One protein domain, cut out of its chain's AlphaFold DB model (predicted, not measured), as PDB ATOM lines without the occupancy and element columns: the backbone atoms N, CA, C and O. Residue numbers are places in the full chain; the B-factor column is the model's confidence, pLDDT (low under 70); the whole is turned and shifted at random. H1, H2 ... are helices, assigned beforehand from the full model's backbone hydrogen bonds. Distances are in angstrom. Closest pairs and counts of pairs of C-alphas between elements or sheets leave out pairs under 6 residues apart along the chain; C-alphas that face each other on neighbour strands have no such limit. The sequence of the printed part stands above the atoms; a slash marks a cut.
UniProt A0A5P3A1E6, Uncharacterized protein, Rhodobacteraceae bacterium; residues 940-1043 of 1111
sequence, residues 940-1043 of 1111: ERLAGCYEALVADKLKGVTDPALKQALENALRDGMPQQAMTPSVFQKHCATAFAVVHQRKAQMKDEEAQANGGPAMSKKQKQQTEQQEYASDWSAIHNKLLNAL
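Overview. This is residues 940 to 1043 of the 1111 residues of an uncharacterized protein of Rhodobacteraceae bacterium (UniProt A0A5P3A1E6). A hairpin of two helices, H1 and H2, packs beside a longer part in which H3 and H4 follow each other and the long helix H5 runs back slantwise past both, packing on each. The later part of H4, the link after it and the start of H5 reach beyond the hairpin and make one end of an elongated body. The 104 printed residues include five named helices, H1 to H5 in order, and no named strand: the class is all helix. The whole is compact, with a radius of gyration of the C-alphas of 14.7 A and spans of 48 by 25 by 21 A.

Arrangement. H1, residues 940 to 954, and H2, residues 960 to 972, form a helical hairpin; they touch, closest at the C-alphas of Val 950 and Leu 966, 6.6 A apart, at a shallow tilt of 3 degrees, opposite ways. H3 is residues 981 to 991, H4 residues 993 to 1009; they meet only through their link. H2, with residues 961 to 966 alone, touches H4 at a shallow tilt of 7 degrees, opposite ways; the closest C-alphas, of Ala 965 and Val 995, are 5.8 A apart. H5, residues 1017 to 1042, is the hub, touching H1, H3 and H4. Its closest C-alphas to H4 are those of Glu 1024 and His 996, 5.2 A apart, at a steep tilt of 49 degrees. H1 and H4 are apart, as are H2 and H5. In all five helices every O i to N i+4 pair is within hydrogen-bond range.

Along the chain. H1 begins at C-alpha 940, (9.586, -4.216, -34.778), and measures 20.9 A. H4 measures 24.4 A. H5 measures 36.7 A and ends at C-alpha 1042, (20.592, -1.025, -38.841).

Size, cuts and confidence. The C-alphas farthest apart, of Ala 978 and Gly 1011, are 48.7 A apart. The printed part has no cut, no link is long, and no printed residue has a pLDDT under 70.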
ATOM      1  N   GLU A 940       8.718  -3.447 -35.677       76.19
ATOM      2  CA  GLU A 940       9.586  -4.216 -34.778       76.19
ATOM      3  C   GLU A 940      11.077  -3.887 -34.966       76.19
ATOM      4  O   GLU A 940      11.829  -3.701 -34.007       76.19
ATOM      5  N   ARG A 941      11.515  -3.731 -36.221       78.81
ATOM      6  CA  ARG A 941      12.901  -3.362 -36.536       78.81
ATOM      7  C   ARG A 941      13.199  -1.924 -36.124       78.81
ATOM      8  O   ARG A 941      14.271  -1.648 -35.585       78.81
ATOM      9  N   LEU A 942      12.247  -1.017 -36.337       86.31
ATOM     10  CA  LEU A 942      12.353   0.374 -35.897       86.31
ATOM     11  C   LEU A 942      12.346   0.497 -34.368       86.31
ATOM     12  O   LEU A 942      13.116   1.292 -33.833       86.31
ATOM     13  N   ALA A 943      11.544  -0.306 -33.667       81.88
ATOM     14  CA  ALA A 943      11.524  -0.384 -32.211       81.88
ATOM     15  C   ALA A 943      12.892  -0.808 -31.670       81.88
ATOM     16  O   ALA A 943      13.469  -0.102 -30.845       81.88
ATOM     17  N   GLY A 944      13.498  -1.861 -32.230       78.00
ATOM     18  CA  GLY A 944      14.850  -2.276 -31.851       78.00
ATOM     19  C   GLY A 944      15.924  -1.202 -32.094       78.00
ATOM     20  O   GLY A 944      16.842  -1.048 -31.281       78.00
ATOM     21  N   CYS A 945      15.804  -0.430 -33.181       83.56
ATOM     22  CA  CYS A 945      16.674   0.722 -33.447       83.56
ATOM     23  C   CYS A 945      16.465   1.847 -32.424       83.56
ATOM     24  O   CYS A 945      17.432   2.442 -31.948       83.56
ATOM     25  N   TYR A 946      15.206   2.141 -32.090       88.88
ATOM     26  CA  TYR A 946      14.824   3.181 -31.139       88.88
ATOM     27  C   TYR A 946      15.297   2.860 -29.720       88.88
ATOM     28  O   TYR A 946      15.924   3.696 -29.074       88.88
ATOM     29  N   GLU A 947      15.113   1.622 -29.271       85.06
ATOM     30  CA  GLU A 947      15.639   1.139 -27.993       85.06
ATOM     31  C   GLU A 947      17.150   1.316 -27.897       85.06
ATOM     32  O   GLU A 947      17.646   1.851 -26.909       85.06
ATOM     33  N   ALA A 948      17.887   0.937 -28.946       82.19
ATOM     34  CA  ALA A 948      19.333   1.115 -28.980       82.19
ATOM     35  C   ALA A 948      19.734   2.601 -28.968       82.19
ATOM     36  O   ALA A 948      20.792   2.947 -28.442       82.19
ATOM     37  N   LEU A 949      18.941   3.501 -29.566       87.62
ATOM     38  CA  LEU A 949      19.169   4.952 -29.494       87.62
ATOM     39  C   LEU A 949      19.017   5.474 -28.063       87.62
ATOM     40  O   LEU A 949      19.857   6.253 -27.614       87.62
ATOM     41  N   VAL A 950      17.963   5.063 -27.355       88.00
ATOM     42  CA  VAL A 950      17.735   5.490 -25.969       88.00
ATOM     43  C   VAL A 950      18.752   4.858 -25.023       88.00
ATOM     44  O   VAL A 950      19.303   5.564 -24.184       88.00
ATOM     45  N   ALA A 951      19.051   3.566 -25.174       83.69
ATOM     46  CA  ALA A 951      20.015   2.858 -24.333       83.69
ATOM     47  C   ALA A 951      21.395   3.530 -24.365       83.69
ATOM     48  O   ALA A 951      21.991   3.760 -23.316       83.69
ATOM     49  N   ASP A 952      21.871   3.941 -25.546       84.06
ATOM     50  CA  ASP A 952      23.129   4.687 -25.659       84.06
ATOM     51  C   ASP A 952      23.078   6.057 -24.984       84.06
ATOM     52  O   ASP A 952      24.082   6.512 -24.444       84.06
ATOM     53  N   LYS A 953      21.916   6.714 -24.981       86.06
ATOM     54  CA  LYS A 953      21.722   7.994 -24.290       86.06
ATOM     55  C   LYS A 953      21.611   7.846 -22.779       86.06
ATOM     56  O   LYS A 953      21.896   8.813 -22.088       86.06
ATOM     57  N   LEU A 954      21.170   6.689 -22.285       83.62
ATOM     58  CA  LEU A 954      21.063   6.384 -20.857       83.62
ATOM     59  C   LEU A 954      22.423   6.047 -20.227       83.62
ATOM     60  O   LEU A 954      22.593   6.247 -19.024       83.62
ATOM     61  N   LYS A 955      23.396   5.569 -21.015       81.75
ATOM     62  CA  LYS A 955      24.755   5.279 -20.532       81.75
ATOM     63  C   LYS A 955      25.374   6.521 -19.880       81.75
ATOM     64  O   LYS A 955      25.470   7.576 -20.500       81.75
ATOM     65  N   GLY A 956      25.804   6.382 -18.625       73.38
ATOM     66  CA  GLY A 956      26.481   7.447 -17.877       73.38
ATOM     67  C   GLY A 956      25.586   8.609 -17.425       73.38
ATOM     68  O   GLY A 956      26.106   9.615 -16.947       73.38
ATOM     69  N   VAL A 957      24.256   8.504 -17.551       86.19
ATOM     70  CA  VAL A 957      23.340   9.549 -17.069       86.19
ATOM     71  C   VAL A 957      23.203   9.478 -15.551       86.19
ATOM     72  O   VAL A 957      22.689   8.503 -15.006       86.19
ATOM     73  N   THR A 958      23.610  10.554 -14.880       86.25
ATOM     74  CA  THR A 958      23.499  10.718 -13.423       86.25
ATOM     75  C   THR A 958      22.358  11.650 -12.999       86.25
ATOM     76  O   THR A 958      21.879  11.534 -11.875       86.25
ATOM     77  N   ASP A 959      21.883  12.542 -13.882       89.88
ATOM     78  CA  ASP A 959      20.758  13.454 -13.608       89.88
ATOM     79  C   ASP A 959      19.414  12.691 -13.605       89.88
ATOM     80  O   ASP A 959      19.011  12.167 -14.651       89.88
ATOM     81  N   PRO A 960      18.677  12.644 -12.474       87.44
ATOM     82  CA  PRO A 960      17.429  11.882 -12.383       87.44
ATOM     83  C   PRO A 960      16.332  12.381 -13.332       87.44
ATOM     84  O   PRO A 960      15.572  11.579 -13.869       87.44
ATOM     85  N   ALA A 961      16.253  13.694 -13.578       89.50
ATOM     86  CA  ALA A 961      15.241  14.273 -14.461       89.50
ATOM     87  C   ALA A 961      15.507  13.939 -15.938       89.50
ATOM     88  O   ALA A 961      14.575  13.632 -16.681       89.50
ATOM     89  N   LEU A 962      16.772  13.950 -16.364       91.69
ATOM     90  CA  LEU A 962      17.193  13.509 -17.689       91.69
ATOM     91  C   LEU A 962      16.957  12.009 -17.873       91.69
ATOM     92  O   LEU A 962      16.445  11.607 -18.917       91.69
ATOM     93  N   LYS A 963      17.279  11.198 -16.856       88.38
ATOM     94  CA  LYS A 963      16.994   9.759 -16.861       88.38
ATOM     95  C   LYS A 963      15.495   9.501 -17.043       88.38
ATOM     96  O   LYS A 963      15.116   8.805 -17.980       88.38
ATOM     97  N   GLN A 964      14.647  10.158 -16.250       86.12
ATOM     98  CA  GLN A 964      13.191  10.046 -16.374       86.12
ATOM     99  C   GLN A 964      12.680  10.519 -17.745       86.12
ATOM    100  O   GLN A 964      11.785   9.903 -18.319       86.12
ATOM    101  N   ALA A 965      13.238  11.602 -18.299       89.38
ATOM    102  CA  ALA A 965      12.857  12.092 -19.624       89.38
ATOM    103  C   ALA A 965      13.196  11.084 -20.736       89.38
ATOM    104  O   ALA A 965      12.412  10.920 -21.669       89.38
ATOM    105  N   LEU A 966      14.335  10.395 -20.629       90.50
ATOM    106  CA  LEU A 966      14.729   9.326 -21.549       90.50
ATOM    107  C   LEU A 966      13.844   8.080 -21.399       90.50
ATOM    108  O   LEU A 966      13.435   7.511 -22.408       90.50
ATOM    109  N   GLU A 967      13.500   7.688 -20.172       85.00
ATOM    110  CA  GLU A 967      12.570   6.581 -19.902       85.00
ATOM    111  C   GLU A 967      11.158   6.868 -20.438       85.00
ATOM    112  O   GLU A 967      10.529   5.992 -21.034       85.00
ATOM    113  N   ASN A 968      10.672   8.105 -20.299       85.75
ATOM    114  CA  ASN A 968       9.391   8.524 -20.873       85.75
ATOM    115  C   ASN A 968       9.446   8.553 -22.406       85.75
ATOM    116  O   ASN A 968       8.519   8.078 -23.055       85.75
ATOM    117  N   ALA A 969      10.541   9.050 -22.995       89.31
ATOM    118  CA  ALA A 969      10.729   9.009 -24.445       89.31
ATOM    119  C   ALA A 969      10.706   7.564 -24.965       89.31
ATOM    120  O   ALA A 969      10.066   7.289 -25.975       89.31
ATOM    121  N   LEU A 970      11.330   6.628 -24.244       85.88
ATOM    122  CA  LEU A 970      11.298   5.209 -24.586       85.88
ATOM    123  C   LEU A 970       9.877   4.636 -24.573       85.88
ATOM    124  O   LEU A 970       9.503   3.921 -25.499       85.88
ATOM    125  N   ARG A 971       9.092   4.966 -23.542       80.75
ATOM    126  CA  ARG A 971       7.715   4.490 -23.363       80.75
ATOM    127  C   ARG A 971       6.761   5.060 -24.408       80.75
ATOM    128  O   ARG A 971       6.090   4.311 -25.105       80.75
ATOM    129  N   ASP A 972       6.729   6.380 -24.535       84.31
ATOM    130  CA  ASP A 972       5.706   7.077 -25.318       84.31
ATOM    131  C   ASP A 972       6.110   7.228 -26.797       84.31
ATOM    132  O   ASP A 972       5.270   7.456 -27.667       84.31
ATOM    133  N   GLY A 973       7.409   7.115 -27.091       86.06
ATOM    134  CA  GLY A 973       7.997   7.295 -28.417       86.06
ATOM    135  C   GLY A 973       8.242   6.005 -29.198       86.06
ATOM    136  O   GLY A 973       8.791   6.077 -30.297       86.06
ATOM    137  N   MET A 974       7.860   4.831 -28.684       86.56
ATOM    138  CA  MET A 974       8.120   3.557 -29.362       86.56
ATOM    139  C   MET A 974       7.342   3.444 -30.693       86.56
ATOM    140  O   MET A 974       6.129   3.669 -30.711       86.56
ATOM    141  N   PRO A 975       7.986   3.083 -31.821       88.06
ATOM    142  CA  PRO A 975       7.294   2.855 -33.092       88.06
ATOM    143  C   PRO A 975       6.274   1.709 -33.016       88.06
ATOM    144  O   PRO A 975       6.626   0.594 -32.656       88.06
ATOM    145  N   GLN A 976       5.028   1.976 -33.426       82.94
ATOM    146  CA  GLN A 976       3.923   0.995 -33.428       82.94
ATOM    147  C   GLN A 976       3.487   0.549 -34.833       82.94
ATOM    148  O   GLN A 976       2.644  -0.326 -34.989       82.94
ATOM    149  N   GLN A 977       4.023   1.176 -35.880       85.75
ATOM    150  CA  GLN A 977       3.669   0.895 -37.271       85.75
ATOM    151  C   GLN A 977       4.896   1.023 -38.167       85.75
ATOM    152  O   GLN A 977       5.861   1.706 -37.817       85.75
ATOM    153  N   ALA A 978       4.854   0.373 -39.329       89.00
ATOM    154  CA  ALA A 978       5.913   0.494 -40.318       89.00
ATOM    155  C   ALA A 978       6.039   1.948 -40.807       89.00
ATOM    156  O   ALA A 978       5.039   2.625 -41.055       89.00
ATOM    157  N   MET A 979       7.271   2.433 -40.957       94.75
ATOM    158  CA  MET A 979       7.561   3.803 -41.397       94.75
ATOM    159  C   MET A 979       8.743   3.811 -42.360       94.75
ATOM    160  O   MET A 979       9.658   3.001 -42.238       94.75
ATOM    161  N   THR A 980       8.768   4.750 -43.306       95.94
ATOM    162  CA  THR A 980       9.977   4.969 -44.111       95.94
ATOM    163  C   THR A 980      11.104   5.544 -43.240       95.94
ATOM    164  O   THR A 980      10.818   6.215 -42.238       95.94
ATOM    165  N   PRO A 981      12.385   5.360 -43.612       94.81
ATOM    166  CA  PRO A 981      13.515   5.833 -42.806       94.81
ATOM    167  C   PRO A 981      13.459   7.335 -42.475       94.81
ATOM    168  O   PRO A 981      13.723   7.737 -41.343       94.81
ATOM    169  N   SER A 982      13.037   8.178 -43.427       94.56
ATOM    170  CA  SER A 982      12.882   9.627 -43.202       94.56
ATOM    171  C   SER A 982      11.777   9.966 -42.194       94.56
ATOM    172  O   SER A 982      11.921  10.897 -41.395       94.56
ATOM    173  N   VAL A 983      10.667   9.221 -42.211       96.12
ATOM    174  CA  VAL A 983       9.568   9.408 -41.252       96.12
ATOM    175  C   VAL A 983      10.013   8.976 -39.858       96.12
ATOM    176  O   VAL A 983       9.807   9.723 -38.904       96.12
ATOM    177  N   PHE A 984      10.705   7.841 -39.748       94.94
ATOM    178  CA  PHE A 984      11.241   7.372 -38.473       94.94
ATOM    179  C   PHE A 984      12.287   8.330 -37.878       94.94
ATOM    180  O   PHE A 984      12.257   8.600 -36.678       94.94
ATOM    181  N   GLN A 985      13.170   8.912 -38.697       94.06
ATOM    182  CA  GLN A 985      14.139   9.900 -38.210       94.06
ATOM    183  C   GLN A 985      13.449  11.115 -37.572       94.06
ATOM    184  O   GLN A 985      13.837  11.552 -36.487       94.06
ATOM    185  N   LYS A 986      12.389  11.631 -38.213       93.12
ATOM    186  CA  LYS A 986      11.570  12.723 -37.663       93.12
ATOM    187  C   LYS A 986      10.850  12.300 -36.387       93.12
ATOM    188  O   LYS A 986      10.879  13.049 -35.418       93.12
ATOM    189  N   HIS A 987      10.262  11.103 -36.379       93.81
ATOM    190  CA  HIS A 987       9.585  10.525 -35.215       93.81
ATOM    191  C   HIS A 987      10.505  10.491 -33.985       93.81
ATOM    192  O   HIS A 987      10.161  11.041 -32.941       93.81
ATOM    193  N   CYS A 988      11.723   9.961 -34.136       92.50
ATOM    194  CA  CYS A 988      12.721   9.914 -33.064       92.50
ATOM    195  C   CYS A 988      13.122  11.311 -32.574       92.50
ATOM    196  O   CYS A 988      13.177  11.563 -31.371       92.50
ATOM    197  N   ALA A 989      13.397  12.231 -33.504       87.56
ATOM    198  CA  ALA A 989      13.816  13.585 -33.162       87.56
ATOM    199  C   ALA A 989      12.715  14.360 -32.414       87.56
ATOM    200  O   ALA A 989      13.016  15.128 -31.503       87.56
ATOM    201  N   THR A 990      11.441  14.126 -32.751       88.94
ATOM    202  CA  THR A 990      10.293  14.676 -32.016       88.94
ATOM    203  C   THR A 990      10.166  14.067 -30.621       88.94
ATOM    204  O   THR A 990       9.977  14.815 -29.661       88.94
ATOM    205  N   ALA A 991      10.331  12.750 -30.480       91.69
ATOM    206  CA  ALA A 991      10.265  12.084 -29.178       91.69
ATOM    207  C   ALA A 991      11.352  12.575 -28.197       91.69
ATOM    208  O   ALA A 991      11.128  12.624 -26.991       91.69
ATOM    209  N   PHE A 992      12.511  13.020 -28.699       92.62
ATOM    210  CA  PHE A 992      13.597  13.569 -27.876       92.62
ATOM    211  C   PHE A 992      13.487  15.067 -27.556       92.62
ATOM    212  O   PHE A 992      14.359  15.598 -26.870       92.62
ATOM    213  N   ALA A 993      12.417  15.759 -27.956       90.75
ATOM    214  CA  ALA A 993      12.290  17.201 -27.718       90.75
ATOM    215  C   ALA A 993      12.396  17.586 -26.225       90.75
ATOM    216  O   ALA A 993      13.068  18.558 -25.877       90.75
ATOM    217  N   VAL A 994      11.788  16.801 -25.326       90.12
ATOM    218  CA  VAL A 994      11.860  17.028 -23.867       90.12
ATOM    219  C   VAL A 994      13.280  16.791 -23.334       90.12
ATOM    220  O   VAL A 994      13.754  17.519 -22.461       90.12
ATOM    221  N   VAL A 995      13.999  15.825 -23.911       91.81
ATOM    222  CA  VAL A 995      15.402  15.532 -23.583       91.81
ATOM    223  C   VAL A 995      16.299  16.709 -23.984       91.81
ATOM    224  O   VAL A 995      17.146  17.133 -23.197       91.81
ATOM    225  N   HIS A 996      16.092  17.288 -25.174       92.69
ATOM    226  CA  HIS A 996      16.837  18.469 -25.639       92.69
ATOM    227  C   HIS A 996      16.616  19.674 -24.726       92.69
ATOM    228  O   HIS A 996      17.577  20.356 -24.366       92.69
ATOM    229  N   GLN A 997      15.373  19.896 -24.291       91.56
ATOM    230  CA  GLN A 997      15.036  20.955 -23.340       91.56
ATOM    231  C   GLN A 997      15.729  20.753 -21.987       91.56
ATOM    232  O   GLN A 997      16.321  21.702 -21.471       91.56
ATOM    233  N   ARG A 998      15.726  19.531 -21.425       93.19
ATOM    234  CA  ARG A 998      16.413  19.254 -20.150       93.19
ATOM    235  C   ARG A 998      17.919  19.479 -20.266       93.19
ATOM    236  O   ARG A 998      18.491  20.143 -19.409       93.19
ATOM    237  N   LYS A 999      18.563  19.021 -21.342       91.25
ATOM    238  CA  LYS A 999      19.997  19.275 -21.565       91.25
ATOM    239  C   LYS A 999      20.327  20.764 -21.688       91.25
ATOM    240  O   LYS A 999      21.339  21.217 -21.156       91.25
ATOM    241  N   ALA A1000      19.479  21.540 -22.365       91.25
ATOM    242  CA  ALA A1000      19.655  22.987 -22.454       91.25
ATOM    243  C   ALA A1000      19.490  23.680 -21.089       91.25
ATOM    244  O   ALA A1000      20.198  24.645 -20.812       91.25
ATOM    245  N   GLN A1001      18.599  23.178 -20.227       91.75
ATOM    246  CA  GLN A1001      18.478  23.634 -18.837       91.75
ATOM    247  C   GLN A1001      19.715  23.268 -18.013       91.75
ATOM    248  O   GLN A1001      20.239  24.134 -17.328       91.75
ATOM    249  N   MET A1002      20.241  22.048 -18.138       91.06
ATOM    250  CA  MET A1002      21.455  21.631 -17.426       91.06
ATOM    251  C   MET A1002      22.664  22.509 -17.779       91.06
ATOM    252  O   MET A1002      23.385  22.930 -16.885       91.06
ATOM    253  N   LYS A1003      22.854  22.868 -19.058       89.81
ATOM    254  CA  LYS A1003      23.920  23.814 -19.455       89.81
ATOM    255  C   LYS A1003      23.710  25.220 -18.880       89.81
ATOM    256  O   LYS A1003      24.677  25.945 -18.675       89.81
ATOM    257  N   ASP A1004      22.460  25.626 -18.642       91.12
ATOM    258  CA  ASP A1004      22.143  26.915 -18.010       91.12
ATOM    259  C   ASP A1004      22.449  26.872 -16.512       91.12
ATOM    260  O   ASP A1004      23.099  27.772 -15.989       91.12
ATOM    261  N   GLU A1005      22.033  25.794 -15.846       91.38
ATOM    262  CA  GLU A1005      22.343  25.501 -14.445       91.38
ATOM    263  C   GLU A1005      23.865  25.446 -14.222       91.38
ATOM    264  O   GLU A1005      24.366  26.078 -13.297       91.38
ATOM    265  N   GLU A1006      24.617  24.785 -15.109       89.62
ATOM    266  CA  GLU A1006      26.084  24.713 -15.071       89.62
ATOM    267  C   GLU A1006      26.741  26.086 -15.286       89.62
ATOM    268  O   GLU A1006      27.642  26.476 -14.541       89.62
ATOM    269  N   ALA A1007      26.281  26.860 -16.274       87.56
ATOM    270  CA  ALA A1007      26.794  28.208 -16.514       87.56
ATOM    271  C   ALA A1007      26.567  29.131 -15.304       87.56
ATOM    272  O   ALA A1007      27.460  29.900 -14.942       87.56
ATOM    273  N   GLN A1008      25.402  29.031 -14.659       89.06
ATOM    274  CA  GLN A1008      25.075  29.785 -13.447       89.06
ATOM    275  C   GLN A1008      25.874  29.307 -12.230       89.06
ATOM    276  O   GLN A1008      26.372  30.135 -11.467       89.06
ATOM    277  N   ALA A1009      26.058  27.993 -12.065       89.56
ATOM    278  CA  ALA A1009      26.884  27.421 -11.001       89.56
ATOM    279  C   ALA A1009      28.350  27.881 -11.098       89.56
ATOM    280  O   ALA A1009      28.990  28.133 -10.080       89.56
ATOM    281  N   ASN A1010      28.848  28.093 -12.320       91.31
ATOM    282  CA  ASN A1010      30.172  28.656 -12.596       91.31
ATOM    283  C   ASN A1010      30.236  30.199 -12.485       91.31
ATOM    284  O   ASN A1010      31.208  30.814 -12.926       91.31
ATOM    285  N   GLY A1011      29.215  30.849 -11.908       87.12
ATOM    286  CA  GLY A1011      29.166  32.300 -11.684       87.12
ATOM    287  C   GLY A1011      28.799  33.138 -12.915       87.12
ATOM    288  O   GLY A1011      28.924  34.364 -12.883       87.12
ATOM    289  N   GLY A1012      28.362  32.502 -14.006       87.75
ATOM    290  CA  GLY A1012      27.896  33.166 -15.225       87.75
ATOM    291  C   GLY A1012      26.435  33.649 -15.145       87.75
ATOM    292  O   GLY A1012      25.677  33.228 -14.272       87.75
ATOM    293  N   PRO A1013      26.000  34.541 -16.058       88.19
ATOM    294  CA  PRO A1013      24.599  34.951 -16.146       88.19
ATOM    295  C   PRO A1013      23.718  33.823 -16.697       88.19
ATOM    296  O   PRO A1013      24.158  33.029 -17.527       88.19
ATOM    297  N   ALA A1014      22.440  33.818 -16.307       89.06
ATOM    298  CA  ALA A1014      21.446  32.916 -16.882       89.06
ATOM    299  C   ALA A1014      21.355  33.074 -18.409       89.06
ATOM    300  O   ALA A1014      21.300  34.191 -18.939       89.06
ATOM    301  N   MET A1015      21.292  31.952 -19.124       91.06
ATOM    302  CA  MET A1015      21.131  31.929 -20.570       91.06
ATOM    303  C   MET A1015      19.810  32.580 -20.986       91.06
ATOM    304  O   MET A1015      18.724  32.243 -20.504       91.06
ATOM    305  N   SER A1016      19.883  33.474 -21.972       91.19
ATOM    306  CA  SER A1016      18.700  34.041 -22.619       91.19
ATOM    307  C   SER A1016      17.868  32.959 -23.320       91.19
ATOM    308  O   SER A1016      18.376  31.916 -23.738       91.19
ATOM    309  N   LYS A1017      16.582  33.246 -23.565       90.38
ATOM    310  CA  LYS A1017      15.687  32.351 -24.323       90.38
ATOM    311  C   LYS A1017      16.264  31.951 -25.691       90.38
ATOM    312  O   LYS A1017      16.109  30.809 -26.109       90.38
ATOM    313  N   LYS A1018      16.960  32.874 -26.367       91.88
ATOM    314  CA  LYS A1018      17.606  32.616 -27.663       91.88
ATOM    315  C   LYS A1018      18.785  31.645 -27.534       91.88
ATOM    316  O   LYS A1018      18.928  30.773 -28.381       91.88
ATOM    317  N   GLN A1019      19.599  31.770 -26.484       89.94
ATOM    318  CA  GLN A1019      20.715  30.850 -26.220       89.94
ATOM    319  C   GLN A1019      20.217  29.443 -25.865       89.94
ATOM    320  O   GLN A1019      20.755  28.464 -26.381       89.94
ATOM    321  N   LYS A1020      19.143  29.336 -25.072       89.50
ATOM    322  CA  LYS A1020      18.482  28.051 -24.792       89.50
ATOM    323  C   LYS A1020      17.956  27.399 -26.071       89.50
ATOM    324  O   LYS A1020      18.338  26.275 -26.367       89.50
ATOM    325  N   GLN A1021      17.217  28.143 -26.901       91.44
ATOM    326  CA  GLN A1021      16.750  27.647 -28.204       91.44
ATOM    327  C   GLN A1021      17.893  27.232 -29.137       91.44
ATOM    328  O   GLN A1021      17.779  26.235 -29.842       91.44
ATOM    329  N   GLN A1022      19.004  27.972 -29.154       92.50
ATOM    330  CA  GLN A1022      20.171  27.608 -29.956       92.50
ATOM    331  C   GLN A1022      20.821  26.313 -29.451       92.50
ATOM    332  O   GLN A1022      21.229  25.484 -30.261       92.50
ATOM    333  N   THR A1023      20.876  26.118 -28.133       90.50
ATOM    334  CA  THR A1023      21.371  24.885 -27.509       90.50
ATOM    335  C   THR A1023      20.457  23.702 -27.827       90.50
ATOM    336  O   THR A1023      20.942  22.662 -28.257       90.50
ATOM    337  N   GLU A1024      19.137  23.870 -27.711       92.25
ATOM    338  CA  GLU A1024      18.153  22.853 -28.111       92.25
ATOM    339  C   GLU A1024      18.312  22.469 -29.589       92.25
ATOM    340  O   GLU A1024      18.323  21.290 -29.923       92.25
ATOM    341  N   GLN A1025      18.507  23.446 -30.482       90.19
ATOM    342  CA  GLN A1025      18.756  23.188 -31.906       90.19
ATOM    343  C   GLN A1025      20.077  22.451 -32.160       90.19
ATOM    344  O   GLN A1025      20.156  21.658 -33.098       90.19
ATOM    345  N   GLN A1026      21.112  22.695 -31.349       89.50
ATOM    346  CA  GLN A1026      22.374  21.956 -31.422       89.50
ATOM    347  C   GLN A1026      22.195  20.499 -30.979       89.50
ATOM    348  O   GLN A1026      22.662  19.603 -31.680       89.50
ATOM    349  N   GLU A1027      21.483  20.253 -29.874       89.62
ATOM    350  CA  GLU A1027      21.154  18.894 -29.420       89.62
ATOM    351  C   GLU A1027      20.276  18.165 -30.451       89.62
ATOM    352  O   GLU A1027      20.564  17.024 -30.807       89.62
ATOM    353  N   TYR A1028      19.278  18.850 -31.020       89.38
ATOM    354  CA  TYR A1028      18.451  18.327 -32.108       89.38
ATOM    355  C   TYR A1028      19.290  17.942 -33.330       89.38
ATOM    356  O   TYR A1028      19.118  16.854 -33.871       89.38
ATOM    357  N   ALA A1029      20.205  18.809 -33.779       87.81
ATOM    358  CA  ALA A1029      21.058  18.529 -34.934       87.81
ATOM    359  C   ALA A1029      22.013  17.351 -34.674       87.81
ATOM    360  O   ALA A1029      22.215  16.523 -35.562       87.81
ATOM    361  N   SER A1030      22.557  17.255 -33.458       85.88
ATOM    362  CA  SER A1030      23.380  16.122 -33.025       85.88
ATOM    363  C   SER A1030      22.590  14.814 -33.074       85.88
ATOM    364  O   SER A1030      23.037  13.831 -33.667       85.88
ATOM    365  N   ASP A1031      21.381  14.810 -32.511       87.50
ATOM    366  CA  ASP A1031      20.522  13.629 -32.489       87.50
ATOM    367  C   ASP A1031      20.033  13.248 -33.878       87.50
ATOM    368  O   ASP A1031      20.024  12.069 -34.218       87.50
ATOM    369  N   TRP A1032      19.708  14.231 -34.716       89.62
ATOM    370  CA  TRP A1032      19.336  14.011 -36.108       89.62
ATOM    371  C   TRP A1032      20.404  13.206 -36.858       89.62
ATOM    372  O   TRP A1032      20.080  12.219 -37.524       89.62
ATOM    373  N   SER A1033      21.676  13.588 -36.711       86.81
ATOM    374  CA  SER A1033      22.813  12.864 -37.290       86.81
ATOM    375  C   SER A1033      23.027  11.489 -36.654       86.81
ATOM    376  O   SER A1033      23.256  10.522 -37.378       86.81
ATOM    377  N   ALA A1034      22.908  11.364 -35.329       86.38
ATOM    378  CA  ALA A1034      23.045  10.075 -34.649       86.38
ATOM    379  C   ALA A1034      21.966   9.070 -35.095       86.38
ATOM    380  O   ALA A1034      22.277   7.917 -35.386       86.38
ATOM    381  N   ILE A1035      20.711   9.519 -35.217       89.94
ATOM    382  CA  ILE A1035      19.589   8.709 -35.707       89.94
ATOM    383  C   ILE A1035      19.821   8.292 -37.165       89.94
ATOM    384  O   ILE A1035      19.592   7.133 -37.506       89.94
ATOM    385  N   HIS A1036      20.323   9.201 -38.015       89.81
ATOM    386  CA  HIS A1036      20.704   8.880 -39.399       89.81
ATOM    387  C   HIS A1036      21.719   7.735 -39.427       89.81
ATOM    388  O   HIS A1036      21.488   6.714 -40.069       89.81
ATOM    389  N   ASN A1037      22.823   7.879 -38.694       87.12
ATOM    390  CA  ASN A1037      23.892   6.885 -38.691       87.12
ATOM    391  C   ASN A1037      23.405   5.539 -38.141       87.12
ATOM    392  O   ASN A1037      23.730   4.495 -38.700       87.12
ATOM    393  N   LYS A1038      22.553   5.534 -37.110       85.75
ATOM    394  CA  LYS A1038      21.940   4.291 -36.619       85.75
ATOM    395  C   LYS A1038      21.082   3.605 -37.678       85.75
ATOM    396  O   LYS A1038      21.174   2.392 -37.808       85.75
ATOM    397  N   LEU A1039      20.308   4.354 -38.464       87.12
ATOM    398  CA  LEU A1039      19.530   3.792 -39.571       87.12
ATOM    399  C   LEU A1039      20.408   3.205 -40.679       87.12
ATOM    400  O   LEU A1039      20.070   2.146 -41.198       87.12
ATOM    401  N   LEU A1040      21.525   3.856 -41.025       87.31
ATOM    402  CA  LEU A1040      22.467   3.330 -42.024       87.31
ATOM    403  C   LEU A1040      22.977   1.942 -41.636       87.31
ATOM    404  O   LEU A1040      22.971   1.032 -42.458       87.31
ATOM    405  N   ASN A1041      23.382   1.789 -40.375       83.25
ATOM    406  CA  ASN A1041      23.941   0.539 -39.870       83.25
ATOM    407  C   ASN A1041      22.853  -0.508 -39.614       83.25
ATOM    408  O   ASN A1041      23.018  -1.667 -39.967       83.25
ATOM    409  N   ALA A1042      21.693  -0.103 -39.093       78.56
ATOM    410  CA  ALA A1042      20.592  -1.025 -38.841       78.56
ATOM    411  C   ALA A1042      19.964  -1.586 -40.119       78.56
ATOM    412  O   ALA A1042      19.349  -2.649 -40.061       78.56
ATOM    413  N   LEU A1043      20.067  -0.877 -41.249       80.50
ATOM    414  CA  LEU A1043      19.606  -1.339 -42.561       80.50
ATOM    415  C   LEU A1043      20.687  -2.087 -43.355       80.50
ATOM    416  O   LEU A1043      20.353  -2.619 -44.411       80.50
TER     417      LEU A1043